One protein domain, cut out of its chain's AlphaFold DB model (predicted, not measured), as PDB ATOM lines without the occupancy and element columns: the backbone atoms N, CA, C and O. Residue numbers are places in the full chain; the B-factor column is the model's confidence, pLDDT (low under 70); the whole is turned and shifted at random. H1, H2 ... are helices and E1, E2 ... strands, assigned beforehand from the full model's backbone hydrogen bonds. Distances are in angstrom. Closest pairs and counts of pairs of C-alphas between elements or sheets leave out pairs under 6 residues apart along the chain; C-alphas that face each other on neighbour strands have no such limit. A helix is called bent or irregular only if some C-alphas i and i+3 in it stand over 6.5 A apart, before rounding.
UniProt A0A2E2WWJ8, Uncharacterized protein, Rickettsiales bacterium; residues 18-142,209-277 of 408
ATOM      1  N   VAL A  18      25.662  23.371  -0.065       78.88
ATOM      2  CA  VAL A  18      25.857  23.293   1.383       78.88
ATOM      3  C   VAL A  18      25.595  24.645   2.041       78.88
ATOM      4  O   VAL A  18      25.631  25.701   1.408       78.88
ATOM      5  N   GLU A  19      25.315  24.623   3.340       80.19
ATOM      6  CA  GLU A  19      24.820  25.804   4.056       80.19
ATOM      7  C   GLU A  19      25.899  26.848   4.372       80.19
ATOM      8  O   GLU A  19      25.560  27.979   4.705       80.19
ATOM      9  N   SER A  20      27.188  26.499   4.297       83.00
ATOM     10  CA  SER A  20      28.272  27.403   4.700       83.00
ATOM     11  C   SER A  20      29.602  27.113   4.009       83.00
ATOM     12  O   SER A  20      29.862  25.990   3.568       83.00
ATOM     13  N   TYR A  21      30.487  28.117   4.010       84.38
ATOM     14  CA  TYR A  21      31.886  27.971   3.597       84.38
ATOM     15  C   TYR A  21      32.578  26.827   4.344       84.38
ATOM     16  O   TYR A  21      33.266  26.011   3.738       84.38
ATOM     17  N   LYS A  22      32.351  26.717   5.660       83.25
ATOM     18  CA  LYS A  22      32.930  25.650   6.486       83.25
ATOM     19  C   LYS A  22      32.510  24.269   5.983       83.25
ATOM     20  O   LYS A  22      33.363  23.401   5.811       83.25
ATOM     21  N   ALA A  23      31.222  24.079   5.697       82.38
ATOM     22  CA  ALA A  23      30.715  22.822   5.152       82.38
ATOM     23  C   ALA A  23      31.326  22.498   3.780       82.38
ATOM     24  O   ALA A  23      31.701  21.353   3.547       82.38
ATOM     25  N   ALA A  24      31.491  23.502   2.911       82.88
ATOM     26  CA  ALA A  24      32.166  23.330   1.627       82.88
ATOM     27  C   ALA A  24      33.645  22.971   1.808       82.88
ATOM     28  O   ALA A  24      34.118  22.028   1.190       82.88
ATOM     29  N   SER A  25      34.361  23.650   2.704       82.00
ATOM     30  CA  SER A  25      35.794  23.431   2.931       82.00
ATOM     31  C   SER A  25      36.132  22.037   3.470       82.00
ATOM     32  O   SER A  25      37.237  21.544   3.249       82.00
ATOM     33  N   ASN A  26      35.176  21.359   4.117       78.75
ATOM     34  CA  ASN A  26      35.377  20.011   4.652       78.75
ATOM     35  C   ASN A  26      35.693  18.969   3.565       78.75
ATOM     36  O   ASN A  26      36.276  17.931   3.876       78.75
ATOM     37  N   CYS A  27      35.362  19.223   2.290       74.31
ATOM     38  CA  CYS A  27      35.772  18.326   1.203       74.31
ATOM     39  C   CYS A  27      37.296  18.318   0.976       74.31
ATOM     40  O   CYS A  27      37.797  17.445   0.271       74.31
ATOM     41  N   TYR A  28      38.029  19.253   1.590       74.00
ATOM     42  CA  TYR A  28      39.478  19.418   1.457       74.00
ATOM     43  C   TYR A  28      40.271  19.087   2.727       74.00
ATOM     44  O   TYR A  28      41.496  19.094   2.700       74.00
ATOM     45  N   THR A  29      39.603  18.796   3.847       62.72
ATOM     46  CA  THR A  29      40.258  18.588   5.152       62.72
ATOM     47  C   THR A  29      40.674  17.140   5.430       62.72
ATOM     48  O   THR A  29      41.304  16.871   6.449       62.72
ATOM     49  N   SER A  30      40.324  16.183   4.566       51.66
ATOM     50  CA  SER A  30      40.709  14.775   4.722       51.66
ATOM     51  C   SER A  30      41.960  14.471   3.900       51.66
ATOM     52  O   SER A  30      41.890  14.527   2.675       51.66
ATOM     53  N   GLY A  31      43.077  14.137   4.557       49.59
ATOM     54  CA  GLY A  31      44.318  13.730   3.889       49.59
ATOM     55  C   GLY A  31      44.071  12.630   2.850       49.59
ATOM     56  O   GLY A  31      43.602  11.545   3.192       49.59
ATOM     57  N   GLY A  32      44.334  12.958   1.586       54.12
ATOM     58  CA  GLY A  32      44.025  12.172   0.392       54.12
ATOM     59  C   GLY A  32      43.842  13.088  -0.823       54.12
ATOM     60  O   GLY A  32      43.953  14.307  -0.697       54.12
ATOM     61  N   ASP A  33      43.557  12.503  -1.990       60.59
ATOM     62  CA  ASP A  33      43.318  13.254  -3.225       60.59
ATOM     63  C   ASP A  33      42.136  14.228  -3.081       60.59
ATOM     64  O   ASP A  33      41.007  13.842  -2.759       60.59
ATOM     65  N   ILE A  34      42.415  15.508  -3.324       71.69
ATOM     66  CA  ILE A  34      41.511  16.637  -3.084       71.69
ATOM     67  C   ILE A  34      40.737  16.942  -4.373       71.69
ATOM     68  O   ILE A  34      41.359  17.181  -5.406       71.69
ATOM     69  N   SER A  35      39.403  16.987  -4.338       77.62
ATOM     70  CA  SER A  35      38.575  17.394  -5.491       77.62
ATOM     71  C   SER A  35      38.946  18.804  -5.997       77.62
ATOM     72  O   SER A  35      39.426  19.628  -5.218       77.62
ATOM     73  N   ILE A  36      38.715  19.142  -7.279       82.00
ATOM     74  CA  ILE A  36      39.063  20.500  -7.767       82.00
ATOM     75  C   ILE A  36      38.126  21.569  -7.224       82.00
ATOM     76  O   ILE A  36      38.553  22.690  -6.988       82.00
ATOM     77  N   ALA A  37      36.853  21.238  -7.036       86.94
ATOM     78  CA  ALA A  37      35.821  22.183  -6.652       86.94
ATOM     79  C   ALA A  37      35.065  21.638  -5.447       86.94
ATOM     80  O   ALA A  37      34.811  20.438  -5.374       86.94
ATOM     81  N   SER A  38      34.694  22.497  -4.509       85.50
ATOM     82  CA  SER A  38      33.810  22.123  -3.411       85.50
ATOM     83  C   SER A  38      32.367  22.024  -3.913       85.50
ATOM     84  O   SER A  38      32.056  22.464  -5.024       85.50
ATOM     85  N   PRO A  39      31.428  21.526  -3.102       84.38
ATOM     86  CA  PRO A  39      30.033  21.902  -3.268       84.38
ATOM     87  C   PRO A  39      29.880  23.434  -3.255       84.38
ATOM     88  O   PRO A  39      30.666  24.144  -2.617       84.38
ATOM     89  N   ILE A  40      28.870  23.946  -3.953       85.62
ATOM     90  CA  ILE A  40      28.441  25.343  -3.866       85.62
ATOM     91  C   ILE A  40      27.981  25.601  -2.432       85.62
ATOM     92  O   ILE A  40      27.298  24.770  -1.841       85.62
ATOM     93  N   TYR A  41      28.329  26.740  -1.855       85.00
ATOM     94  CA  TYR A  41      27.912  27.132  -0.517       85.00
ATOM     95  C   TYR A  41      27.179  28.465  -0.530       85.00
ATOM     96  O   TYR A  41      27.452  29.329  -1.364       85.00
ATOM     97  N   LYS A  42      26.260  28.643   0.421       83.94
ATOM     98  CA  LYS A  42      25.659  29.952   0.695       83.94
ATOM     99  C   LYS A  42      26.699  30.858   1.367       83.94
ATOM    100  O   LYS A  42      27.305  30.462   2.364       83.94
ATOM    101  N   MET A  43      26.915  32.054   0.822       80.81
ATOM    102  CA  MET A  43      27.783  33.057   1.447       80.81
ATOM    103  C   MET A  43      27.101  33.633   2.695       80.81
ATOM    104  O   MET A  43      25.878  33.760   2.733       80.81
ATOM    105  N   GLU A  44      27.881  33.946   3.733       76.19
ATOM    106  CA  GLU A  44      27.335  34.448   4.998       76.19
ATOM    107  C   GLU A  44      26.634  35.803   4.803       76.19
ATOM    108  O   GLU A  44      27.136  36.710   4.127       76.19
ATOM    109  N   ASP A  45      25.438  35.925   5.383       65.25
ATOM    110  CA  ASP A  45      24.617  37.131   5.301       65.25
ATOM    111  C   ASP A  45      25.296  38.246   6.122       65.25
ATOM    112  O   ASP A  45      25.510  38.088   7.323       65.25
ATOM    113  N   GLY A  46      25.651  39.374   5.490       58.97
ATOM    114  CA  GLY A  46      26.221  40.518   6.222       58.97
ATOM    115  C   GLY A  46      27.180  41.433   5.459       58.97
ATOM    116  O   GLY A  46      27.463  42.523   5.946       58.97
ATOM    117  N   SER A  47      27.646  41.046   4.267       67.25
ATOM    118  CA  SER A  47      28.488  41.900   3.409       67.25
ATOM    119  C   SER A  47      27.722  42.369   2.169       67.25
ATOM    120  O   SER A  47      26.825  41.671   1.693       67.25
ATOM    121  N   GLU A  48      28.074  43.530   1.603       68.75
ATOM    122  CA  GLU A  48      27.530  43.946   0.295       68.75
ATOM    123  C   GLU A  48      27.897  42.924  -0.796       68.75
ATOM    124  O   GLU A  48      27.100  42.639  -1.685       68.75
ATOM    125  N   VAL A  49      29.050  42.259  -0.661       69.94
ATOM    126  CA  VAL A  49      29.490  41.173  -1.547       69.94
ATOM    127  C   VAL A  49      28.516  39.992  -1.533       69.94
ATOM    128  O   VAL A  49      28.146  39.518  -2.603       69.94
ATOM    129  N   SER A  50      28.040  39.539  -0.365       74.12
ATOM    130  CA  SER A  50      27.086  38.417  -0.290       74.12
ATOM    131  C   SER A  50      25.679  38.778  -0.775       74.12
ATOM    132  O   SER A  50      24.912  37.894  -1.160       74.12
ATOM    133  N   ARG A  51      25.345  40.072  -0.863       73.44
ATOM    134  CA  ARG A  51      24.123  40.525  -1.547       73.44
ATOM    135  C   ARG A  51      24.225  40.406  -3.062       73.44
ATOM    136  O   ARG A  51      23.218  40.144  -3.709       73.44
ATOM    137  N   ILE A  52      25.412  40.592  -3.630       75.44
ATOM    138  CA  ILE A  52      25.656  40.465  -5.073       75.44
ATOM    139  C   ILE A  52      25.831  38.992  -5.451       75.44
ATOM    140  O   ILE A  52      25.202  38.496  -6.391       75.44
ATOM    141  N   PHE A  53      26.670  38.306  -4.677       81.12
ATOM    142  CA  PHE A  53      27.090  36.925  -4.842       81.12
ATOM    143  C   PHE A  53      26.573  36.101  -3.659       81.12
ATOM    144  O   PHE A  53      27.299  35.859  -2.701       81.12
ATOM    145  N   PRO A  54      25.305  35.667  -3.676       80.00
ATOM    146  CA  PRO A  54      24.735  34.902  -2.566       80.00
ATOM    147  C   PRO A  54      25.351  33.507  -2.396       80.00
ATOM    148  O   PRO A  54      25.137  32.866  -1.366       80.00
ATOM    149  N   TYR A  55      26.102  33.025  -3.389       85.38
ATOM    150  CA  TYR A  55      26.713  31.703  -3.367       85.38
ATOM    151  C   TYR A  55      28.138  31.723  -3.911       85.38
ATOM    152  O   TYR A  55      28.458  32.477  -4.834       85.38
ATOM    153  N   GLY A  56      28.964  30.829  -3.373       87.31
ATOM    154  CA  GLY A  56      30.331  30.600  -3.822       87.31
ATOM    155  C   GLY A  56      30.629  29.118  -4.034       87.31
ATOM    156  O   GLY A  56      29.907  28.255  -3.549       87.31
ATOM    157  N   GLN A  57      31.710  28.810  -4.739       87.94
ATOM    158  CA  GLN A  57      32.290  27.469  -4.832       87.94
ATOM    159  C   GLN A  57      33.801  27.590  -4.685       87.94
ATOM    160  O   GLN A  57      34.430  28.344  -5.422       87.94
ATOM    161  N   ILE A  58      34.379  26.873  -3.727       86.38
ATOM    162  CA  ILE A  58      35.819  26.908  -3.480       86.38
ATOM    163  C   ILE A  58      36.502  26.084  -4.569       86.38
ATOM    164  O   ILE A  58      36.019  25.007  -4.916       86.38
ATOM    165  N   ILE A  59      37.614  26.586  -5.102       85.50
ATOM    166  CA  ILE A  59      38.469  25.893  -6.062       85.50
ATOM    167  C   ILE A  59      39.820  25.593  -5.406       85.50
ATOM    168  O   ILE A  59      40.426  26.441  -4.739       85.50
ATOM    169  N   ARG A  60      40.301  24.363  -5.594       79.81
ATOM    170  CA  ARG A  60      41.576  23.863  -5.073       79.81
ATOM    171  C   ARG A  60      42.728  24.776  -5.505       79.81
ATOM    172  O   ARG A  60      42.857  25.139  -6.672       79.81
ATOM    173  N   GLY A  61      43.567  25.139  -4.538       73.25
ATOM    174  CA  GLY A  61      44.733  26.006  -4.713       73.25
ATOM    175  C   GLY A  61      45.981  25.222  -5.107       73.25
ATOM    176  O   GLY A  61      46.914  25.151  -4.321       73.25
ATOM    177  N   ASP A  62      45.988  24.593  -6.281       67.75
ATOM    178  CA  ASP A  62      47.090  23.735  -6.746       67.75
ATOM    179  C   ASP A  62      48.034  24.434  -7.732       67.75
ATOM    180  O   ASP A  62      48.720  23.767  -8.489       67.75
ATOM    181  N   GLY A  63      48.053  25.771  -7.761       61.19
ATOM    182  CA  GLY A  63      48.879  26.563  -8.675       61.19
ATOM    183  C   GLY A  63      48.266  26.800 -10.055       61.19
ATOM    184  O   GLY A  63      48.458  27.865 -10.627       61.19
ATOM    185  N   GLY A  64      47.402  25.902 -10.537       68.62
ATOM    186  CA  GLY A  64      46.557  26.120 -11.718       68.62
ATOM    187  C   GLY A  64      45.219  26.781 -11.380       68.62
ATOM    188  O   GLY A  64      44.304  26.785 -12.199       68.62
ATOM    189  N   CYS A  65      45.068  27.290 -10.156       73.19
ATOM    190  CA  CYS A  65      43.783  27.608  -9.542       73.19
ATOM    191  C   CYS A  65      42.977  28.682 -10.286       73.19
ATOM    192  O   CYS A  65      41.758  28.549 -10.347       73.19
ATOM    193  N   TYR A  66      43.621  29.671 -10.916       80.06
ATOM    194  CA  TYR A  66      42.923  30.638 -11.773       80.06
ATOM    195  C   TYR A  66      42.291  29.951 -12.990       80.06
ATOM    196  O   TYR A  66      41.086  30.061 -13.204       80.06
ATOM    197  N   LEU A  67      43.080  29.197 -13.769       82.25
ATOM    198  CA  LEU A  67      42.581  28.537 -14.978       82.25
ATOM    199  C   LEU A  67      41.595  27.414 -14.635       82.25
ATOM    200  O   LEU A  67      40.588  27.258 -15.317       82.25
ATOM    201  N   ASN A  68      41.823  26.691 -13.537       85.25
ATOM    202  CA  ASN A  68      40.877  25.715 -13.002       85.25
ATOM    203  C   ASN A  68      39.549  26.383 -12.630       85.25
ATOM    204  O   ASN A  68      38.494  25.897 -13.032       85.25
ATOM    205  N   ALA A  69      39.579  27.515 -11.921       85.19
ATOM    206  CA  ALA A  69      38.371  28.248 -11.562       85.19
ATOM    207  C   ALA A  69      37.650  28.794 -12.804       85.19
ATOM    208  O   ALA A  69      36.432  28.657 -12.918       85.19
ATOM    209  N   ALA A  70      38.397  29.323 -13.775       87.69
ATOM    210  CA  ALA A  70      37.866  29.764 -15.058       87.69
ATOM    211  C   ALA A  70      37.195  28.616 -15.827       87.69
ATOM    212  O   ALA A  70      36.042  28.749 -16.230       87.69
ATOM    213  N   LEU A  71      37.862  27.467 -15.983       90.06
ATOM    214  CA  LEU A  71      37.308  26.291 -16.661       90.06
ATOM    215  C   LEU A  71      36.064  25.758 -15.954       90.06
ATOM    216  O   LEU A  71      35.074  25.470 -16.620       90.06
ATOM    217  N   VAL A  72      36.071  25.666 -14.622       89.88
ATOM    218  CA  VAL A  72      34.882  25.277 -13.848       89.88
ATOM    219  C   VAL A  72      33.735  26.259 -14.094       89.88
ATOM    220  O   VAL A  72      32.598  25.836 -14.312       89.88
ATOM    221  N   GLY A  73      34.019  27.562 -14.132       89.00
ATOM    222  CA  GLY A  73      33.054  28.593 -14.500       89.00
ATOM    223  C   GLY A  73      32.483  28.405 -15.905       89.00
ATOM    224  O   GLY A  73      31.264  28.386 -16.068       89.00
ATOM    225  N   ILE A  74      33.340  28.212 -16.909       90.00
ATOM    226  CA  ILE A  74      32.938  28.004 -18.309       90.00
ATOM    227  C   ILE A  74      32.076  26.747 -18.436       90.00
ATOM    228  O   ILE A  74      30.981  26.807 -18.991       90.00
ATOM    229  N   LEU A  75      32.512  25.626 -17.857       88.88
ATOM    230  CA  LEU A  75      31.765  24.370 -17.881       88.88
ATOM    231  C   LEU A  75      30.382  24.540 -17.245       88.88
ATOM    232  O   LEU A  75      29.389  24.139 -17.848       88.88
ATOM    233  N   ASN A  76      30.292  25.221 -16.097       84.62
ATOM    234  CA  ASN A  76      29.018  25.550 -15.450       84.62
ATOM    235  C   ASN A  76      28.089  26.406 -16.333       84.62
ATOM    236  O   ASN A  76      26.868  26.263 -16.234       84.62
ATOM    237  N   ARG A  77      28.639  27.271 -17.199       83.31
ATOM    238  CA  ARG A  77      27.889  28.090 -18.173       83.31
ATOM    239  C   ARG A  77      27.453  27.314 -19.418       83.31
ATOM    240  O   ARG A  77      26.463  27.698 -20.037       83.31
ATOM    241  N   CYS A  78      28.181  26.263 -19.784       83.19
ATOM    242  CA  CYS A  78      27.851  25.373 -20.898       83.19
ATOM    243  C   CYS A  78      26.800  24.310 -20.525       83.19
ATOM    244  O   CYS A  78      26.229  23.670 -21.411       83.19
ATOM    245  N   VAL A  79      26.530  24.105 -19.230       77.50
ATOM    246  CA  VAL A  79      25.465  23.202 -18.770       77.50
ATOM    247  C   VAL A  79      24.128  23.613 -19.374       77.50
ATOM    248  O   VAL A  79      23.746  24.780 -19.322       77.50
ATOM    249  N   ASN A  80      23.405  22.635 -19.922       71.44
ATOM    250  CA  ASN A  80      22.100  22.830 -20.560       71.44
ATOM    251  C   ASN A  80      22.086  23.804 -21.766       71.44
ATOM    252  O   ASN A  80      21.005  24.141 -22.246       71.44
ATOM    253  N   ASP A  81      23.245  24.220 -22.297       79.62
ATOM    254  CA  ASP A  81      23.354  25.082 -23.485       79.62
ATOM    255  C   ASP A  81      24.266  24.441 -24.544       79.62
ATOM    256  O   ASP A  81      25.494  24.575 -24.521       79.62
ATOM    257  N   GLN A  82      23.645  23.741 -25.504       80.69
ATOM    258  CA  GLN A  82      24.357  23.050 -26.585       80.69
ATOM    259  C   GLN A  82      25.269  23.994 -27.364       80.69
ATOM    260  O   GLN A  82      26.384  23.625 -27.733       80.69
ATOM    261  N   LYS A  83      24.780  25.201 -27.657       85.12
ATOM    262  CA  LYS A  83      25.488  26.140 -28.521       85.12
ATOM    263  C   LYS A  83      26.774  26.586 -27.840       85.12
ATOM    264  O   LYS A  83      27.833  26.518 -28.457       85.12
ATOM    265  N   LYS A  84      26.692  26.954 -26.558       86.88
ATOM    266  CA  LYS A  84      27.866  27.348 -25.771       86.88
ATOM    267  C   LYS A  84      28.861  26.217 -25.612       86.88
ATOM    268  O   LYS A  84      30.058  26.453 -25.734       86.88
ATOM    269  N   TRP A  85      28.380  24.999 -25.356       88.62
ATOM    270  CA  TRP A  85      29.252  23.829 -25.275       88.62
ATOM    271  C   TRP A  85      30.022  23.601 -26.580       88.62
ATOM    272  O   TRP A  85      31.242  23.466 -26.550       88.62
ATOM    273  N   GLN A  86      29.327  23.600 -27.723       88.88
ATOM    274  CA  GLN A  86      29.975  23.385 -29.019       88.88
ATOM    275  C   GLN A  86      30.987  24.490 -29.332       88.88
ATOM    276  O   GLN A  86      32.099  24.185 -29.744       88.88
ATOM    277  N   GLN A  87      30.665  25.752 -29.038       91.81
ATOM    278  CA  GLN A  87      31.597  26.870 -29.219       91.81
ATOM    279  C   GLN A  87      32.840  26.743 -28.329       91.81
ATOM    280  O   GLN A  87      33.959  26.907 -28.806       91.81
ATOM    281  N   PHE A  88      32.668  26.392 -27.051       92.62
ATOM    282  CA  PHE A  88      33.793  26.152 -26.146       92.62
ATOM    283  C   PHE A  88      34.680  25.003 -26.645       92.62
ATOM    284  O   PHE A  88      35.902  25.137 -26.709       92.62
ATOM    285  N   LYS A  89      34.071  23.885 -27.057       91.75
ATOM    286  CA  LYS A  89      34.785  22.735 -27.618       91.75
ATOM    287  C   LYS A  89      35.558  23.111 -28.884       91.75
ATOM    288  O   LYS A  89      36.735  22.777 -28.996       91.75
ATOM    289  N   GLU A  90      34.926  23.822 -29.815       92.69
ATOM    290  CA  GLU A  90      35.566  24.322 -31.036       92.69
ATOM    291  C   GLU A  90      36.760  25.223 -30.711       92.69
ATOM    292  O   GLU A  90      37.830  25.040 -31.288       92.69
ATOM    293  N   ASN A  91      36.631  26.133 -29.743       93.00
ATOM    294  CA  ASN A  91      37.737  26.991 -29.317       93.00
ATOM    295  C   ASN A  91      38.911  26.194 -28.757       93.00
ATOM    296  O   ASN A  91      40.059  26.505 -29.082       93.00
ATOM    297  N   VAL A  92      38.643  25.171 -27.937       92.31
ATOM    298  CA  VAL A  92      39.689  24.280 -27.419       92.31
ATOM    299  C   VAL A  92      40.381  23.562 -28.571       92.31
ATOM    300  O   VAL A  92      41.604  23.572 -28.639       92.31
ATOM    301  N   ILE A  93      39.630  22.997 -29.516       90.94
ATOM    302  CA  ILE A  93      40.208  22.262 -30.647       90.94
ATOM    303  C   ILE A  93      41.004  23.198 -31.565       90.94
ATOM    304  O   ILE A  93      42.099  22.851 -31.989       90.94
ATOM    305  N   VAL A  94      40.505  24.396 -31.868       92.19
ATOM    306  CA  VAL A  94      41.181  25.340 -32.771       92.19
ATOM    307  C   VAL A  94      42.457  25.899 -32.145       92.19
ATOM    308  O   VAL A  94      43.497  25.916 -32.805       92.19
ATOM    309  N   ASN A  95      42.393  26.343 -30.887       89.50
ATOM    310  CA  ASN A  95      43.511  27.020 -30.227       89.50
ATOM    311  C   ASN A  95      44.488  26.051 -29.551       89.50
ATOM    312  O   ASN A  95      45.667  26.370 -29.417       89.50
ATOM    313  N   TYR A  96      44.010  24.878 -29.137       91.62
ATOM    314  CA  TYR A  96      44.727  23.939 -28.276       91.62
ATOM    315  C   TYR A  96      44.514  22.490 -28.741       91.62
ATOM    316  O   TYR A  96      44.185  21.623 -27.939       91.62
ATOM    317  N   LYS A  97      44.714  22.204 -30.039       89.00
ATOM    318  CA  LYS A  97      44.531  20.869 -30.666       89.00
ATOM    319  C   LYS A  97      45.055  19.696 -29.830       89.00
ATOM    320  O   LYS A  97      44.436  18.642 -29.764       89.00
ATOM    321  N   PHE A  98      46.188  19.880 -29.160       88.94
ATOM    322  CA  PHE A  98      46.811  18.870 -28.300       88.94
ATOM    323  C   PHE A  98      45.980  18.497 -27.052       88.94
ATOM    324  O   PHE A  98      46.330  17.542 -26.367       88.94
ATOM    325  N   ALA A  99      44.933  19.258 -26.723       91.81
ATOM    326  CA  ALA A  99      44.017  19.046 -25.603       91.81
ATOM    327  C   ALA A  99      42.648  18.486 -26.040       91.81
ATOM    328  O   ALA A  99      41.746  18.326 -25.213       91.81
ATOM    329  N   GLU A 100      42.490  18.165 -27.330       91.88
ATOM    330  CA  GLU A 100      41.257  17.619 -27.906       91.88
ATOM    331  C   GLU A 100      40.815  16.307 -27.228       91.88
ATOM    332  O   GLU A 100      39.625  16.070 -27.006       91.88
ATOM    333  N   ASP A 101      41.757  15.446 -26.841       93.19
ATOM    334  CA  ASP A 101      41.425  14.177 -26.194       93.19
ATOM    335  C   ASP A 101      40.752  14.387 -24.828       93.19
ATOM    336  O   ASP A 101      39.845  13.641 -24.458       93.19
ATOM    337  N   ILE A 102      41.155  15.426 -24.090       91.94
ATOM    338  CA  ILE A 102      40.606  15.744 -22.771       91.94
ATOM    339  C   ILE A 102      39.205  16.341 -22.905       91.94
ATOM    340  O   ILE A 102      38.301  15.913 -22.187       91.94
ATOM    341  N   ILE A 103      38.980  17.263 -23.847       91.00
ATOM    342  CA  ILE A 103      37.636  17.828 -24.051       91.00
ATOM    343  C   ILE A 103      36.646  16.761 -24.538       91.00
ATOM    344  O   ILE A 103      35.506  16.731 -24.080       91.00
ATOM    345  N   ASN A 104      37.090  15.812 -25.367       89.06
ATOM    346  CA  ASN A 104      36.268  14.676 -25.788       89.06
ATOM    347  C   ASN A 104      35.984  13.696 -24.627       89.06
ATOM    348  O   ASN A 104      34.896  13.118 -24.548       89.06
ATOM    349  N   LYS A 105      36.913  13.532 -23.670       89.31
ATOM    350  CA  LYS A 105      36.648  12.806 -22.409       89.31
ATOM    351  C   LYS A 105      35.604  13.521 -21.549       89.31
ATOM    352  O   LYS A 105      34.724  12.855 -21.009       89.31
ATOM    353  N   ILE A 106      35.667  14.852 -21.443       87.81
ATOM    354  CA  ILE A 106      34.630  15.641 -20.755       87.81
ATOM    355  C   ILE A 106      33.286  15.421 -21.449       87.81
ATOM    356  O   ILE A 106      32.315  15.087 -20.783       87.81
ATOM    357  N   GLU A 107      33.242  15.524 -22.779       85.31
ATOM    358  CA  GLU A 107      32.022  15.325 -23.565       85.31
ATOM    359  C   GLU A 107      31.401  13.945 -23.335       85.31
ATOM    360  O   GLU A 107      30.229  13.834 -22.994       85.31
ATOM    361  N   SER A 108      32.193  12.884 -23.483       83.62
ATOM    362  CA  SER A 108      31.723  11.503 -23.335       83.62
ATOM    363  C   SER A 108      31.261  11.169 -21.916       83.62
ATOM    364  O   SER A 108      30.293  10.424 -21.757       83.62
ATOM    365  N   LYS A 109      31.916  11.719 -20.881       82.56
ATOM    366  CA  LYS A 109      31.484  11.532 -19.490       82.56
ATOM    367  C   LYS A 109      30.258  12.386 -19.155       82.56
ATOM    368  O   LYS A 109      29.395  11.918 -18.422       82.56
ATOM    369  N   ALA A 110      30.165  13.613 -19.670       77.25
ATOM    370  CA  ALA A 110      29.156  14.584 -19.252       77.25
ATOM    371  C   ALA A 110      27.921  14.664 -20.162       77.25
ATOM    372  O   ALA A 110      26.895  15.148 -19.710       77.25
ATOM    373  N   ILE A 111      27.951  14.212 -21.417       70.19
ATOM    374  CA  ILE A 111      26.784  14.275 -22.315       70.19
ATOM    375  C   ILE A 111      26.021  12.946 -22.303       70.19
ATOM    376  O   ILE A 111      26.606  11.864 -22.287       70.19
ATOM    377  N   ASN A 112      24.688  13.014 -22.328       61.41
ATOM    378  CA  ASN A 112      23.842  11.878 -22.689       61.41
ATOM    379  C   ASN A 112      22.938  12.240 -23.877       61.41
ATOM    380  O   ASN A 112      22.447  13.365 -23.968       61.41
ATOM    381  N   ASN A 113      22.665  11.268 -24.754       49.38
ATOM    382  CA  ASN A 113      21.591  11.375 -25.740       49.38
ATOM    383  C   ASN A 113      20.252  11.319 -24.987       49.38
ATOM    384  O   ASN A 113      19.845  10.259 -24.515       49.38
ATOM    385  N   SER A 114      19.566  12.454 -24.839       45.22
ATOM    386  CA  SER A 114      18.261  12.495 -24.172       45.22
ATOM    387  C   SER A 114      17.206  11.780 -25.028       45.22
ATOM    388  O   SER A 114      16.943  12.203 -26.156       45.22
ATOM    389  N   HIS A 115      16.537  10.759 -24.492       41.53
ATOM    390  CA  HIS A 115      15.334  10.200 -25.122       41.53
ATOM    391  C   HIS A 115      14.082  11.090 -24.963       41.53
ATOM    392  O   HIS A 115      13.096  10.848 -25.648       41.53
ATOM    393  N   ASP A 116      14.153  12.178 -24.183       43.22
ATOM    394  CA  ASP A 116      12.993  13.012 -23.812       43.22
ATOM    395  C   ASP A 116      12.989  14.431 -24.417       43.22
ATOM    396  O   ASP A 116      12.447  15.376 -23.848       43.22
ATOM    397  N   GLY A 117      13.590  14.627 -25.593       43.19
ATOM    398  CA  GLY A 117      13.452  15.887 -26.343       43.19
ATOM    399  C   GLY A 117      14.220  17.098 -25.786       43.19
ATOM    400  O   GLY A 117      14.233  18.145 -26.435       43.19
ATOM    401  N   ALA A 118      14.936  16.961 -24.666       46.25
ATOM    402  CA  ALA A 118      15.922  17.929 -24.183       46.25
ATOM    403  C   ALA A 118      17.264  17.742 -24.915       46.25
ATOM    404  O   ALA A 118      18.241  17.237 -24.368       46.25
ATOM    405  N   LYS A 119      17.295  18.122 -26.195       48.41
ATOM    406  CA  LYS A 119      18.480  17.991 -27.049       48.41
ATOM    407  C   LYS A 119      19.687  18.771 -26.475       48.41
ATOM    408  O   LYS A 119      19.746  19.989 -26.587       48.41
ATOM    409  N   ASN A 120      20.671  18.012 -25.975       58.25
ATOM    410  CA  ASN A 120      22.126  18.239 -26.077       58.25
ATOM    411  C   ASN A 120      22.812  19.329 -25.212       58.25
ATOM    412  O   ASN A 120      23.617  20.098 -25.730       58.25
ATOM    413  N   GLY A 121      22.603  19.366 -23.897       60.09
ATOM    414  CA  GLY A 121      23.507  20.082 -22.973       60.09
ATOM    415  C   GLY A 121      24.491  19.144 -22.260       60.09
ATOM    416  O   GLY A 121      24.265  17.935 -22.233       60.09
ATOM    417  N   LEU A 122      25.553  19.687 -21.644       72.81
ATOM    418  CA  LEU A 122      26.293  18.946 -20.608       72.81
ATOM    419  C   LEU A 122      25.327  18.590 -19.468       72.81
ATOM    420  O   LEU A 122      24.626  19.474 -18.971       72.81
ATOM    421  N   ASP A 123      25.307  17.327 -19.044       75.75
ATOM    422  CA  ASP A 123      24.552  16.871 -17.879       75.75
ATOM    423  C   ASP A 123      25.191  17.433 -16.607       75.75
ATOM    424  O   ASP A 123      26.368  17.202 -16.317       75.75
ATOM    425  N   ARG A 124      24.405  18.192 -15.840       77.56
ATOM    426  CA  ARG A 124      24.886  18.878 -14.637       77.56
ATOM    427  C   ARG A 124      25.356  17.904 -13.558       77.56
ATOM    428  O   ARG A 124      26.354  18.176 -12.894       77.56
ATOM    429  N   ALA A 125      24.637  16.799 -13.358       74.25
ATOM    430  CA  ALA A 125      24.968  15.835 -12.316       74.25
ATOM    431  C   ALA A 125      26.294  15.142 -12.642       74.25
ATOM    432  O   ALA A 125      27.189  15.116 -11.801       74.25
ATOM    433  N   LYS A 126      26.470  14.706 -13.892       78.44
ATOM    434  CA  LYS A 126      27.724  14.100 -14.354       78.44
ATOM    435  C   LYS A 126      28.881  15.089 -14.395       78.44
ATOM    436  O   LYS A 126      29.998  14.728 -14.040       78.44
ATOM    437  N   LEU A 127      28.643  16.343 -14.796       82.50
ATOM    438  CA  LEU A 127      29.672  17.380 -14.709       82.50
ATOM    439  C   LEU A 127      30.147  17.533 -13.262       82.50
ATOM    440  O   LEU A 127      31.348  17.548 -13.012       82.50
ATOM    441  N   ASN A 128      29.223  17.582 -12.304       77.75
ATOM    442  CA  ASN A 128      29.581  17.639 -10.893       77.75
ATOM    443  C   ASN A 128      30.353  16.393 -10.445       77.75
ATOM    444  O   ASN A 128      31.347  16.542  -9.745       77.75
ATOM    445  N   GLU A 129      29.970  15.190 -10.874       78.06
ATOM    446  CA  GLU A 129      30.741  13.967 -10.599       78.06
ATOM    447  C   GLU A 129      32.185  14.075 -11.112       78.06
ATOM    448  O   GLU A 129      33.113  13.745 -10.379       78.06
ATOM    449  N   ILE A 130      32.392  14.614 -12.320       81.81
ATOM    450  CA  ILE A 130      33.731  14.862 -12.883       81.81
ATOM    451  C   ILE A 130      34.504  15.883 -12.037       81.81
ATOM    452  O   ILE A 130      35.690  15.700 -11.775       81.81
ATOM    453  N   LEU A 131      33.858  16.968 -11.606       82.62
ATOM    454  CA  LEU A 131      34.508  18.009 -10.801       82.62
ATOM    455  C   LEU A 131      34.828  17.538  -9.372       82.62
ATOM    456  O   LEU A 131      35.818  17.980  -8.784       82.62
ATOM    457  N   GLN A 132      34.019  16.626  -8.830       77.00
ATOM    458  CA  GLN A 132      34.199  16.022  -7.508       77.00
ATOM    459  C   GLN A 132      35.109  14.782  -7.524       77.00
ATOM    460  O   GLN A 132      35.504  14.331  -6.447       77.00
ATOM    461  N   GLU A 133      35.457  14.246  -8.702       76.94
ATOM    462  CA  GLU A 133      36.316  13.067  -8.870       76.94
ATOM    463  C   GLU A 133      37.616  13.242  -8.062       76.94
ATOM    464  O   GLU A 133      38.359  14.210  -8.248       76.94
ATOM    465  N   LYS A 134      37.854  12.321  -7.120       70.31
ATOM    466  CA  LYS A 134      39.075  12.279  -6.310       70.31
ATOM    467  C   LYS A 134      40.173  11.581  -7.108       70.31
ATOM    468  O   LYS A 134      39.936  10.531  -7.698       70.31
ATOM    469  N   GLY A 135      41.356  12.168  -7.123       68.44
ATOM    470  CA  GLY A 135      42.536  11.675  -7.826       68.44
ATOM    471  C   GLY A 135      43.560  12.793  -8.008       68.44
ATOM    472  O   GLY A 135      43.269  13.953  -7.698       68.44
ATOM    473  N   ASN A 136      44.729  12.457  -8.564       63.66
ATOM    474  CA  ASN A 136      45.787  13.439  -8.831       63.66
ATOM    475  C   ASN A 136      45.267  14.632  -9.656       63.66
ATOM    476  O   ASN A 136      45.478  15.774  -9.257       63.66
ATOM    477  N   ASP A 137      44.498  14.386 -10.728       76.81
ATOM    478  CA  ASP A 137      43.868  15.435 -11.542       76.81
ATOM    479  C   ASP A 137      42.526  14.980 -12.128       76.81
ATOM    480  O   ASP A 137      42.463  13.961 -12.821       76.81
ATOM    481  N   ASN A 138      41.463  15.766 -11.943       81.88
ATOM    482  CA  ASN A 138      40.226  15.558 -12.698       81.88
ATOM    483  C   ASN A 138      40.322  16.139 -14.114       81.88
ATOM    484  O   ASN A 138      41.309  16.780 -14.469       81.88
ATOM    485  N   LEU A 139      39.297  15.937 -14.943       85.50
ATOM    486  CA  LEU A 139      39.363  16.333 -16.353       85.50
ATOM    487  C   LEU A 139      39.538  17.845 -16.574       85.50
ATOM    488  O   LEU A 139      40.185  18.228 -17.546       85.50
ATOM    489  N   ALA A 140      39.019  18.699 -15.685       86.56
ATOM    490  CA  ALA A 140      39.242  20.143 -15.775       86.56
ATOM    491  C   ALA A 140      40.705  20.492 -15.458       86.56
ATOM    492  O   ALA A 140      41.338  21.225 -16.214       86.56
ATOM    493  N   THR A 141      41.276  19.898 -14.407       83.06
ATOM    494  CA  THR A 141      42.690  20.089 -14.058       83.06
ATOM    495  C   THR A 141      43.625  19.513 -15.119       83.06
ATOM    496  O   THR A 141      44.605  20.156 -15.489       83.06
ATOM    497  N   GLN A 142      43.309  18.336 -15.667       85.00
ATOM    498  CA  GLN A 142      44.051  17.750 -16.784       85.00
ATOM    499  C   GLN A 142      44.040  18.691 -17.990       85.00
ATOM    500  O   GLN A 142      45.085  18.893 -18.606       85.00
ATOM    501  N   TYR A 209      52.142  32.763 -12.591       58.34
ATOM    502  CA  TYR A 209      51.857  33.177 -13.961       58.34
ATOM    503  C   TYR A 209      51.747  34.695 -14.022       58.34
ATOM    504  O   TYR A 209      51.176  35.312 -13.120       58.34
ATOM    505  N   ASP A 210      52.215  35.273 -15.122       59.09
ATOM    506  CA  ASP A 210      51.765  36.602 -15.513       59.09
ATOM    507  C   ASP A 210      50.241  36.544 -15.709       59.09
ATOM    508  O   ASP A 210      49.727  35.750 -16.506       59.09
ATOM    509  N   GLU A 211      49.516  37.358 -14.946       62.09
ATOM    510  CA  GLU A 211      48.060  37.461 -15.010       62.09
ATOM    511  C   GLU A 211      47.588  37.702 -16.453       62.09
ATOM    512  O   GLU A 211      46.618  37.083 -16.892       62.09
ATOM    513  N   GLY A 212      48.338  38.482 -17.242       64.00
ATOM    514  CA  GLY A 212      48.023  38.750 -18.644       64.00
ATOM    515  C   GLY A 212      48.025  37.497 -19.528       64.00
ATOM    516  O   GLY A 212      47.208  37.377 -20.443       64.00
ATOM    517  N   VAL A 213      48.892  36.523 -19.239       70.06
ATOM    518  CA  VAL A 213      48.945  35.249 -19.974       70.06
ATOM    519  C   VAL A 213      47.717  34.397 -19.671       70.06
ATOM    520  O   VAL A 213      47.101  33.843 -20.585       70.06
ATOM    521  N   LEU A 214      47.346  34.296 -18.395       76.38
ATOM    522  CA  LEU A 214      46.177  33.526 -17.981       76.38
ATOM    523  C   LEU A 214      44.880  34.139 -18.510       76.38
ATOM    524  O   LEU A 214      44.021  33.397 -18.991       76.38
ATOM    525  N   VAL A 215      44.772  35.470 -18.488       76.31
ATOM    526  CA  VAL A 215      43.653  36.219 -19.075       76.31
ATOM    527  C   VAL A 215      43.537  35.927 -20.571       76.31
ATOM    528  O   VAL A 215      42.474  35.510 -21.029       76.31
ATOM    529  N   HIS A 216      44.640  36.006 -21.321       81.44
ATOM    530  CA  HIS A 216      44.646  35.707 -22.759       81.44
ATOM    531  C   HIS A 216      44.241  34.262 -23.078       81.44
ATOM    532  O   HIS A 216      43.507  34.009 -24.037       81.44
ATOM    533  N   ILE A 217      44.694  33.291 -22.273       85.88
ATOM    534  CA  ILE A 217      44.262  31.892 -22.412       85.88
ATOM    535  C   ILE A 217      42.750  31.797 -22.219       85.88
ATOM    536  O   ILE A 217      42.074  31.163 -23.035       85.88
ATOM    537  N   THR A 218      42.216  32.427 -21.169       87.88
ATOM    538  CA  THR A 218      40.781  32.396 -20.883       87.88
ATOM    539  C   THR A 218      39.948  33.104 -21.943       87.88
ATOM    540  O   THR A 218      38.928  32.545 -22.338       87.88
ATOM    541  N   ASP A 219      40.405  34.232 -22.489       86.19
ATOM    542  CA  ASP A 219      39.725  34.961 -23.567       86.19
ATOM    543  C   ASP A 219      39.561  34.090 -24.816       86.19
ATOM    544  O   ASP A 219      38.478  33.997 -25.395       86.19
ATOM    545  N   LYS A 220      40.616  33.353 -25.186       89.38
ATOM    546  CA  LYS A 220      40.550  32.382 -26.287       89.38
ATOM    547  C   LYS A 220      39.585  31.232 -26.018       89.38
ATOM    548  O   LYS A 220      38.986  30.722 -26.961       89.38
ATOM    549  N   LEU A 221      39.455  30.790 -24.766       90.31
ATOM    550  CA  LEU A 221      38.525  29.718 -24.405       90.31
ATOM    551  C   LEU A 221      37.068  30.184 -24.504       90.31
ATOM    552  O   LEU A 221      36.215  29.415 -24.951       90.31
ATOM    553  N   ILE A 222      36.783  31.432 -24.122       88.75
ATOM    554  CA  ILE A 222      35.419  31.978 -24.089       88.75
ATOM    555  C   ILE A 222      34.977  32.657 -25.389       88.75
ATOM    556  O   ILE A 222      33.791  32.979 -25.503       88.75
ATOM    557  N   ASP A 223      35.862  32.845 -26.375       87.31
ATOM    558  CA  ASP A 223      35.526  33.506 -27.645       87.31
ATOM    559  C   ASP A 223      34.226  32.949 -28.249       87.31
ATOM    560  O   ASP A 223      34.015  31.743 -28.338       87.31
ATOM    561  N   LYS A 224      33.300  33.825 -28.640       84.00
ATOM    562  CA  LYS A 224      31.994  33.465 -29.236       84.00
ATOM    563  C   LYS A 224      31.071  32.575 -28.395       84.00
ATOM    564  O   LYS A 224      29.942  32.367 -28.837       84.00
ATOM    565  N   THR A 225      31.453  32.122 -27.198       82.31
ATOM    566  CA  THR A 225      30.587  31.334 -26.291       82.31
ATOM    567  C   THR A 225      29.448  32.168 -25.691       82.31
ATOM    568  O   THR A 225      28.573  31.650 -25.004       82.31
ATOM    569  N   GLY A 226      29.452  33.490 -25.890       78.62
ATOM    570  CA  GLY A 226      28.523  34.400 -25.219       78.62
ATOM    571  C   GLY A 226      28.807  34.567 -23.722       78.62
ATOM    572  O   GLY A 226      27.986  35.157 -23.024       78.62
ATOM    573  N   ILE A 227      29.933  34.040 -23.228       82.12
ATOM    574  CA  ILE A 227      30.558  34.470 -21.976       82.12
ATOM    575  C   ILE A 227      31.363  35.725 -22.308       82.12
ATOM    576  O   ILE A 227      32.182  35.708 -23.223       82.12
ATOM    577  N   THR A 228      31.091  36.817 -21.603       73.69
ATOM    578  CA  THR A 228      31.631  38.132 -21.971       73.69
ATOM    579  C   THR A 228      33.014  38.354 -21.382       73.69
ATOM    580  O   THR A 228      33.873  38.930 -22.039       73.69
ATOM    581  N   THR A 229      33.229  37.941 -20.133       75.62
ATOM    582  CA  THR A 229      34.491  38.141 -19.413       75.62
ATOM    583  C   THR A 229      34.560  37.225 -18.194       75.62
ATOM    584  O   THR A 229      33.534  36.841 -17.619       75.62
ATOM    585  N   ILE A 230      35.790  36.910 -17.793       79.62
ATOM    586  CA  ILE A 230      36.123  36.349 -16.488       79.62
ATOM    587  C   ILE A 230      36.796  37.453 -15.667       79.62
ATOM    588  O   ILE A 230      37.879  37.907 -16.017       79.62
ATOM    589  N   TYR A 231      36.143  37.913 -14.600       74.81
ATOM    590  CA  TYR A 231      36.677  38.946 -13.714       74.81
ATOM    591  C   TYR A 231      37.282  38.308 -12.469       74.81
ATOM    592  O   TYR A 231      36.558  37.727 -11.656       74.81
ATOM    593  N   ALA A 232      38.596  38.457 -12.294       70.25
ATOM    594  CA  ALA A 232      39.240  38.212 -11.013       70.25
ATOM    595  C   ALA A 232      39.057  39.428 -10.099       70.25
ATOM    596  O   ALA A 232      39.498  40.532 -10.403       70.25
ATOM    597  N   ILE A 233      38.388  39.222  -8.970       67.62
ATOM    598  CA  ILE A 233      38.200  40.223  -7.930       67.62
ATOM    599  C   ILE A 233      39.278  39.984  -6.868       67.62
ATOM    600  O   ILE A 233      39.222  39.010  -6.109       67.62
ATOM    601  N   GLY A 234      40.273  40.870  -6.843       65.75
ATOM    602  CA  GLY A 234      41.301  40.927  -5.801       65.75
ATOM    603  C   GLY A 234      40.866  41.727  -4.567       65.75
ATOM    604  O   GLY A 234      39.768  42.289  -4.519       65.75
ATOM    605  N   GLU A 235      41.746  41.814  -3.567       63.25
ATOM    606  CA  GLU A 235      41.485  42.514  -2.297       63.25
ATOM    607  C   GLU A 235      41.141  44.004  -2.483       63.25
ATOM    608  O   GLU A 235      40.222  44.511  -1.840       63.25
ATOM    609  N   GLU A 236      41.815  44.702  -3.401       64.75
ATOM    610  CA  GLU A 236      41.558  46.125  -3.678       64.75
ATOM    611  C   GLU A 236      40.164  46.359  -4.273       64.75
ATOM    612  O   GLU A 236      39.441  47.278  -3.872       64.75
ATOM    613  N   MET A 237      39.741  45.487  -5.189       66.88
ATOM    614  CA  MET A 237      38.407  45.553  -5.780       66.88
ATOM    615  C   MET A 237      37.331  45.169  -4.756       66.88
ATOM    616  O   MET A 237      36.289  45.813  -4.702       66.88
ATOM    617  N   MET A 238      37.599  44.201  -3.875       66.88
ATOM    618  CA  MET A 238      36.722  43.869  -2.744       66.88
ATOM    619  C   MET A 238      36.551  45.033  -1.769       66.88
ATOM    620  O   MET A 238      35.438  45.308  -1.319       66.88
ATOM    621  N   SER A 239      37.641  45.734  -1.453       66.94
ATOM    622  CA  SER A 239      37.602  46.951  -0.641       66.94
ATOM    623  C   SER A 239      36.740  48.021  -1.315       66.94
ATOM    624  O   SER A 239      35.862  48.598  -0.678       66.94
ATOM    625  N   SER A 240      36.901  48.195  -2.629       68.12
ATOM    626  CA  SER A 240      36.133  49.156  -3.427       68.12
ATOM    627  C   SER A 240      34.637  48.817  -3.479       68.12
ATOM    628  O   SER A 240      33.806  49.701  -3.306       68.12
ATOM    629  N   ILE A 241      34.271  47.537  -3.630       67.12
ATOM    630  CA  ILE A 241      32.873  47.064  -3.600       67.12
ATOM    631  C   ILE A 241      32.227  47.317  -2.232       67.12
ATOM    632  O   ILE A 241      31.060  47.696  -2.159       67.12
ATOM    633  N   ASN A 242      32.973  47.121  -1.142       67.69
ATOM    634  CA  ASN A 242      32.469  47.387   0.207       67.69
ATOM    635  C   ASN A 242      32.351  48.892   0.514       67.69
ATOM    636  O   ASN A 242      31.572  49.269   1.387       67.69
ATOM    637  N   GLN A 243      33.123  49.738  -0.174       69.38
ATOM    638  CA  GLN A 243      33.108  51.193  -0.002       69.38
ATOM    639  C   GLN A 243      32.101  51.900  -0.925       69.38
ATOM    640  O   GLN A 243      31.597  52.958  -0.551       69.38
ATOM    641  N   ASP A 244      31.778  51.321  -2.086       69.25
ATOM    642  CA  ASP A 244      30.838  51.883  -3.061       69.25
ATOM    643  C   ASP A 244      29.666  50.923  -3.382       69.25
ATOM    644  O   ASP A 244      29.773  50.032  -4.236       69.25
ATOM    645  N   PRO A 245      28.490  51.141  -2.760       62.53
ATOM    646  CA  PRO A 245      27.274  50.377  -3.039       62.53
ATOM    647  C   PRO A 245      26.765  50.487  -4.487       62.53
ATOM    648  O   PRO A 245      25.983  49.638  -4.926       62.53
ATOM    649  N   ASN A 246      27.161  51.515  -5.248       66.62
ATOM    650  CA  ASN A 246      26.776  51.640  -6.654       66.62
ATOM    651  C   ASN A 246      27.612  50.717  -7.540       66.62
ATOM    652  O   ASN A 246      27.038  50.046  -8.393       66.62
ATOM    653  N   LEU A 247      28.915  50.585  -7.270       65.62
ATOM    654  CA  LEU A 247      29.774  49.590  -7.921       65.62
ATOM    655  C   LEU A 247      29.264  48.165  -7.651       65.62
ATOM    656  O   LEU A 247      29.152  47.347  -8.563       65.62
ATOM    657  N   ALA A 248      28.862  47.890  -6.407       60.25
ATOM    658  CA  ALA A 248      28.199  46.644  -6.025       60.25
ATOM    659  C   ALA A 248      26.928  46.375  -6.853       60.25
ATOM    660  O   ALA A 248      26.706  45.272  -7.365       60.25
ATOM    661  N   ARG A 249      26.088  47.401  -7.014       60.53
ATOM    662  CA  ARG A 249      24.847  47.330  -7.788       60.53
ATOM    663  C   ARG A 249      25.107  47.125  -9.278       60.53
ATOM    664  O   ARG A 249      24.402  46.331  -9.893       60.53
ATOM    665  N   GLU A 250      26.097  47.798  -9.850       64.69
ATOM    666  CA  GLU A 250      26.496  47.627 -11.246       64.69
ATOM    667  C   GLU A 250      26.997  46.200 -11.498       64.69
ATOM    668  O   GLU A 250      26.470  45.527 -12.385       64.69
ATOM    669  N   LEU A 251      27.881  45.671 -10.643       63.22
ATOM    670  CA  LEU A 251      28.382  44.293 -10.736       63.22
ATOM    671  C   LEU A 251      27.286  43.231 -10.541       63.22
ATOM    672  O   LEU A 251      27.279  42.205 -11.219       63.22
ATOM    673  N   GLY A 252      26.321  43.472  -9.651       54.47
ATOM    674  CA  GLY A 252      25.176  42.575  -9.452       54.47
ATOM    675  C   GLY A 252      24.120  42.623 -10.552       54.47
ATOM    676  O   GLY A 252      23.289  41.714 -10.658       54.47
ATOM    677  N   LEU A 253      24.130  43.670 -11.378       52.03
ATOM    678  CA  LEU A 253      23.247  43.801 -12.532       52.03
ATOM    679  C   LEU A 253      23.819  43.157 -13.792       52.03
ATOM    680  O   LEU A 253      23.008  42.766 -14.644       52.03
ATOM    681  N   LEU A 254      25.148  43.033 -13.871       54.22
ATOM    682  CA  LEU A 254      25.880  42.409 -14.965       54.22
ATOM    683  C   LEU A 254      25.376  40.980 -15.232       54.22
ATOM    684  O   LEU A 254      25.053  40.203 -14.331       54.22
ATOM    685  N   GLU A 255      25.207  40.698 -16.519       57.53
ATOM    686  CA  GLU A 255      24.488  39.552 -17.069       57.53
ATOM    687  C   GLU A 255      25.047  38.193 -16.610       57.53
ATOM    688  O   GLU A 255      26.221  38.049 -16.276       57.53
ATOM    689  N   GLY A 256      24.221  37.140 -16.694       61.22
ATOM    690  CA  GLY A 256      24.634  35.744 -16.458       61.22
ATOM    691  C   GLY A 256      25.676  35.194 -17.455       61.22
ATOM    692  O   GLY A 256      25.870  33.982 -17.528       61.22
ATOM    693  N   SER A 257      26.304  36.062 -18.249       70.50
ATOM    694  CA  SER A 257      27.418  35.808 -19.163       70.50
ATOM    695  C   SER A 257      28.789  36.081 -18.532       70.50
ATOM    696  O   SER A 257      29.798  35.767 -19.153       70.50
ATOM    697  N   ILE A 258      28.863  36.638 -17.321       77.00
ATOM    698  CA  ILE A 258      30.137  36.946 -16.651       77.00
ATOM    699  C   ILE A 258      30.481  35.882 -15.603       77.00
ATOM    700  O   ILE A 258      29.601  35.363 -14.914       77.00
ATOM    701  N   ILE A 259      31.762  35.533 -15.494       79.94
ATOM    702  CA  ILE A 259      32.286  34.634 -14.458       79.94
ATOM    703  C   ILE A 259      33.096  35.467 -13.466       79.94
ATOM    704  O   ILE A 259      34.018  36.171 -13.868       79.94
ATOM    705  N   TYR A 260      32.768  35.369 -12.179       81.19
ATOM    706  CA  TYR A 260      33.469  36.086 -11.117       81.19
ATOM    707  C   TYR A 260      34.349  35.129 -10.324       81.19
ATOM    708  O   TYR A 260      33.863  34.130  -9.790       81.19
ATOM    709  N   LEU A 261      35.637  35.447 -10.252       81.56
ATOM    710  CA  LEU A 261      36.638  34.700  -9.507       81.56
ATOM    711  C   LEU A 261      37.112  35.560  -8.339       81.56
ATOM    712  O   LEU A 261      37.768  36.572  -8.539       81.56
ATOM    713  N   LEU A 262      36.795  35.175  -7.113       73.88
ATOM    714  CA  LEU A 262      37.202  35.899  -5.914       73.88
ATOM    715  C   LEU A 262      38.402  35.202  -5.269       73.88
ATOM    716  O   LEU A 262      38.298  34.029  -4.924       73.88
ATOM    717  N   ASN A 263      39.514  35.908  -5.053       70.19
ATOM    718  CA  ASN A 263      40.674  35.368  -4.330       70.19
ATOM    719  C   ASN A 263      40.926  36.163  -3.038       70.19
ATOM    720  O   ASN A 263      41.774  37.052  -3.017       70.19
ATOM    721  N   PRO A 264      40.187  35.882  -1.950       57.56
ATOM    722  CA  PRO A 264      40.177  36.740  -0.769       57.56
ATOM    723  C   PRO A 264      41.394  36.551   0.151       57.56
ATOM    724  O   PRO A 264      41.511  37.271   1.133       57.56
ATOM    725  N   GLN A 265      42.237  35.537  -0.083       54.53
ATOM    726  CA  GLN A 265      43.352  35.175   0.812       54.53
ATOM    727  C   GLN A 265      44.613  34.722   0.053       54.53
ATOM    728  O   GLN A 265      45.499  34.091   0.630       54.53
ATOM    729  N   GLY A 266      44.665  34.929  -1.265       58.25
ATOM    730  CA  GLY A 266      45.766  34.505  -2.138       58.25
ATOM    731  C   GLY A 266      45.872  32.994  -2.396       58.25
ATOM    732  O   GLY A 266      46.460  32.598  -3.398       58.25
ATOM    733  N   LYS A 267      45.309  32.139  -1.528       59.44
ATOM    734  CA  LYS A 267      45.488  30.672  -1.573       59.44
ATOM    735  C   LYS A 267      44.452  29.919  -2.409       59.44
ATOM    736  O   LYS A 267      44.779  28.889  -2.993       59.44
ATOM    737  N   HIS A 268      43.212  30.403  -2.463       68.81
ATOM    738  CA  HIS A 268      42.099  29.735  -3.144       68.81
ATOM    739  C   HIS A 268      41.291  30.740  -3.950       68.81
ATOM    740  O   HIS A 268      40.971  31.820  -3.452       68.81
ATOM    741  N   PHE A 269      40.901  30.348  -5.161       74.75
ATOM    742  CA  PHE A 269      39.861  31.059  -5.891       74.75
ATOM    743  C   PHE A 269      38.499  30.512  -5.482       74.75
ATOM    744  O   PHE A 269      38.296  29.304  -5.385       74.75
ATOM    745  N   ASN A 270      37.556  31.414  -5.275       79.00
ATOM    746  CA  ASN A 270      36.147  31.115  -5.174       79.00
ATOM    747  C   ASN A 270      35.486  31.508  -6.489       79.00
ATOM    748  O   ASN A 270      35.621  32.644  -6.937       79.00
ATOM    749  N   LEU A 271      34.734  30.593  -7.088       87.25
ATOM    750  CA  LEU A 271      33.781  30.963  -8.118       87.25
ATOM    751  C   LEU A 271      32.570  31.606  -7.435       87.25
ATOM    752  O   LEU A 271      31.942  30.973  -6.587       87.25
ATOM    753  N   CYS A 272      32.254  32.850  -7.775       85.19
ATOM    754  CA  CYS A 272      31.129  33.586  -7.204       85.19
ATOM    755  C   CYS A 272      29.941  33.574  -8.166       85.19
ATOM    756  O   CYS A 272      30.058  33.956  -9.332       85.19
ATOM    757  N   TYR A 273      28.776  33.168  -7.662       83.62
ATOM    758  CA  TYR A 273      27.551  33.105  -8.449       83.62
ATOM    759  C   TYR A 273      26.633  34.267  -8.091       83.62
ATOM    760  O   TYR A 273      26.153  34.379  -6.960       83.62
ATOM    761  N   GLY A 274      26.372  35.129  -9.072       78.19
ATOM    762  CA  GLY A 274      25.457  36.256  -8.912       78.19
ATOM    763  C   GLY A 274      23.995  35.821  -8.773       78.19
ATOM    764  O   GLY A 274      23.604  34.722  -9.166       78.19
ATOM    765  N   ILE A 275      23.134  36.717  -8.282       75.62
ATOM    766  CA  ILE A 275      21.686  36.451  -8.137       75.62
ATOM    767  C   ILE A 275      21.016  36.007  -9.451       75.62
ATOM    768  O   ILE A 275      20.066  35.221  -9.418       75.62
ATOM    769  N   LYS A 276      21.479  36.534 -10.591       76.38
ATOM    770  CA  LYS A 276      20.939  36.247 -11.932       76.38
ATOM    771  C   LYS A 276      21.607  35.058 -12.622       76.38
ATOM    772  O   LYS A 276      21.264  34.748 -13.762       76.38
ATOM    773  N   ASP A 277      22.563  34.416 -11.966       78.56
ATOM    774  CA  ASP A 277      23.248  33.261 -12.519       78.56
ATOM    775  C   ASP A 277      22.235  32.132 -12.800       78.56
ATOM    776  O   ASP A 277      21.438  31.815 -11.909       78.56
TER     777      ASP A 277
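AT A GLANCE: This is residues 18 to 142 and 209 to 277 of the 408 residues of an uncharacterized protein of Rickettsiales bacterium (UniProt A0A2E2WWJ8). A strongly twisted five-stranded sheet has helix H3 packed over its inner part on one face and the small helix H1 over edge strand E1 on the other. Beyond H3, away from the sheet, lies the hairpin of H4 and H5, with H6, H7 and H8 also round H3, while H2, H9 and H10 gather in a small group to one side of the sheet. The printed part has 194 residues with ten named helices and five named strands, in the order H1 E1 H2 E2 H3 H4 H5 H6 H7 H8 E3 H9 H10 E4 E5; the sheet runs E1 E2 E5 E4 E3 and is mixed. The class is mixed, helices and strands, and the whole is compact, with a radius of gyration of the C-alphas of 16.6 A and spans of 47 by 40 by 40 A.

HOW THE PARTS SIT: H1, residues 21 to 28, is on the sheet at a height of 7.4 A, over E1, residues 37 to 42, and runs along the strands at 12 degrees to E1 on the local plane. Their closest C-alphas, those of Ala 24 and Ser 38, are 5.4 A apart. E1 is antiparallel to E2, residues 55 to 59, with N 41 and O 56 2.8 A apart. E2 is antiparallel to E5, residues 269 to 273, with N 59 and O 269 2.8 A apart. E5 and E4, residues 258 to 262, form a hairpin, with N 270 and O 262 2.7 A apart. E4 is parallel to E3, residues 229 to 233, with N 231 and O 259 2.8 A apart. The hub H3, residues 65 to 78, is on the face opposite to H1; its closest C-alphas to E4 are those of Gly 73 and Ile 259, 6.1 A apart. H4, residues 82 to 95, and H3 touch only at the corner, at Cys 78 and Trp 85, whose C-alphas are 4.8 A apart. H5, residues 97 to 110, makes a helical hairpin with H4, at a shallow tilt of 25 degrees, opposite ways; their closest C-alphas, of Ile 93 and Glu 100, are 5.5 A apart. H6, residues 124 to 132, only just touches H3, with 3 pairs of C-alphas within 8 A, the closest those of Val 72 and Leu 131 at 7.9 A. H7, residues 139 to 142, touches H3, with the closest C-alphas, of Asn 68 and Thr 141, 6.0 A apart. H8, residues 211 to 222, touches H3 at a shallow tilt of 17 degrees, the same way, closest at the C-alphas of Leu 67 and Leu 214, 6.8 A apart. H2, residues 48 to 52, touches H10, residues 245 to 253, closest at the C-alphas of Ile 52 and Gly 252, 4.9 A apart. H2 also touches H9, residues 235 to 243, closest at the C-alphas of Glu 48 and Asn 242, 6.0 A apart. E3, H9, H10 and E4 form a strand-helix-strand unit, two parallel neighbour strands with helices between them, and its crossover is right-handed. Every O i to N i+4 pair is within hydrogen-bond range in H2, H3, H4, H6, H8, H9 and H10, against 2 of 4 in H1 and 8 of 10 in H5; H7 is too short for such a pair.

IN THESE COORDINATES: H1 begins at C-alpha 21, at (31.886, 27.971, 3.597), and E1 is 14.8 A long. H3, H4 and H5 are 19.7 A, 19.9 A and 20.2 A long, and H8 is 16.5 A. H5 is irregular, with C-alphas 98 and 101 7.4 A apart. H3 begins at C-alpha 65, at (43.783, 27.608, -9.542), and E5 ends at C-alpha 273, at (27.551, 33.105, -8.449).

THE WHOLE: The farthest C-alphas, of His 115 and Gln 243, are 51.3 A apart. Residues 143 to 208 are not printed, and C-alphas 142 and 209 are 17.5 A apart across this cut. The link H5 to H6, residues 111 to 123, is long. The mean pLDDT of the printed part is 75.8, with 58 residues under 70, among them residues 112 to 121 and 233 to 256.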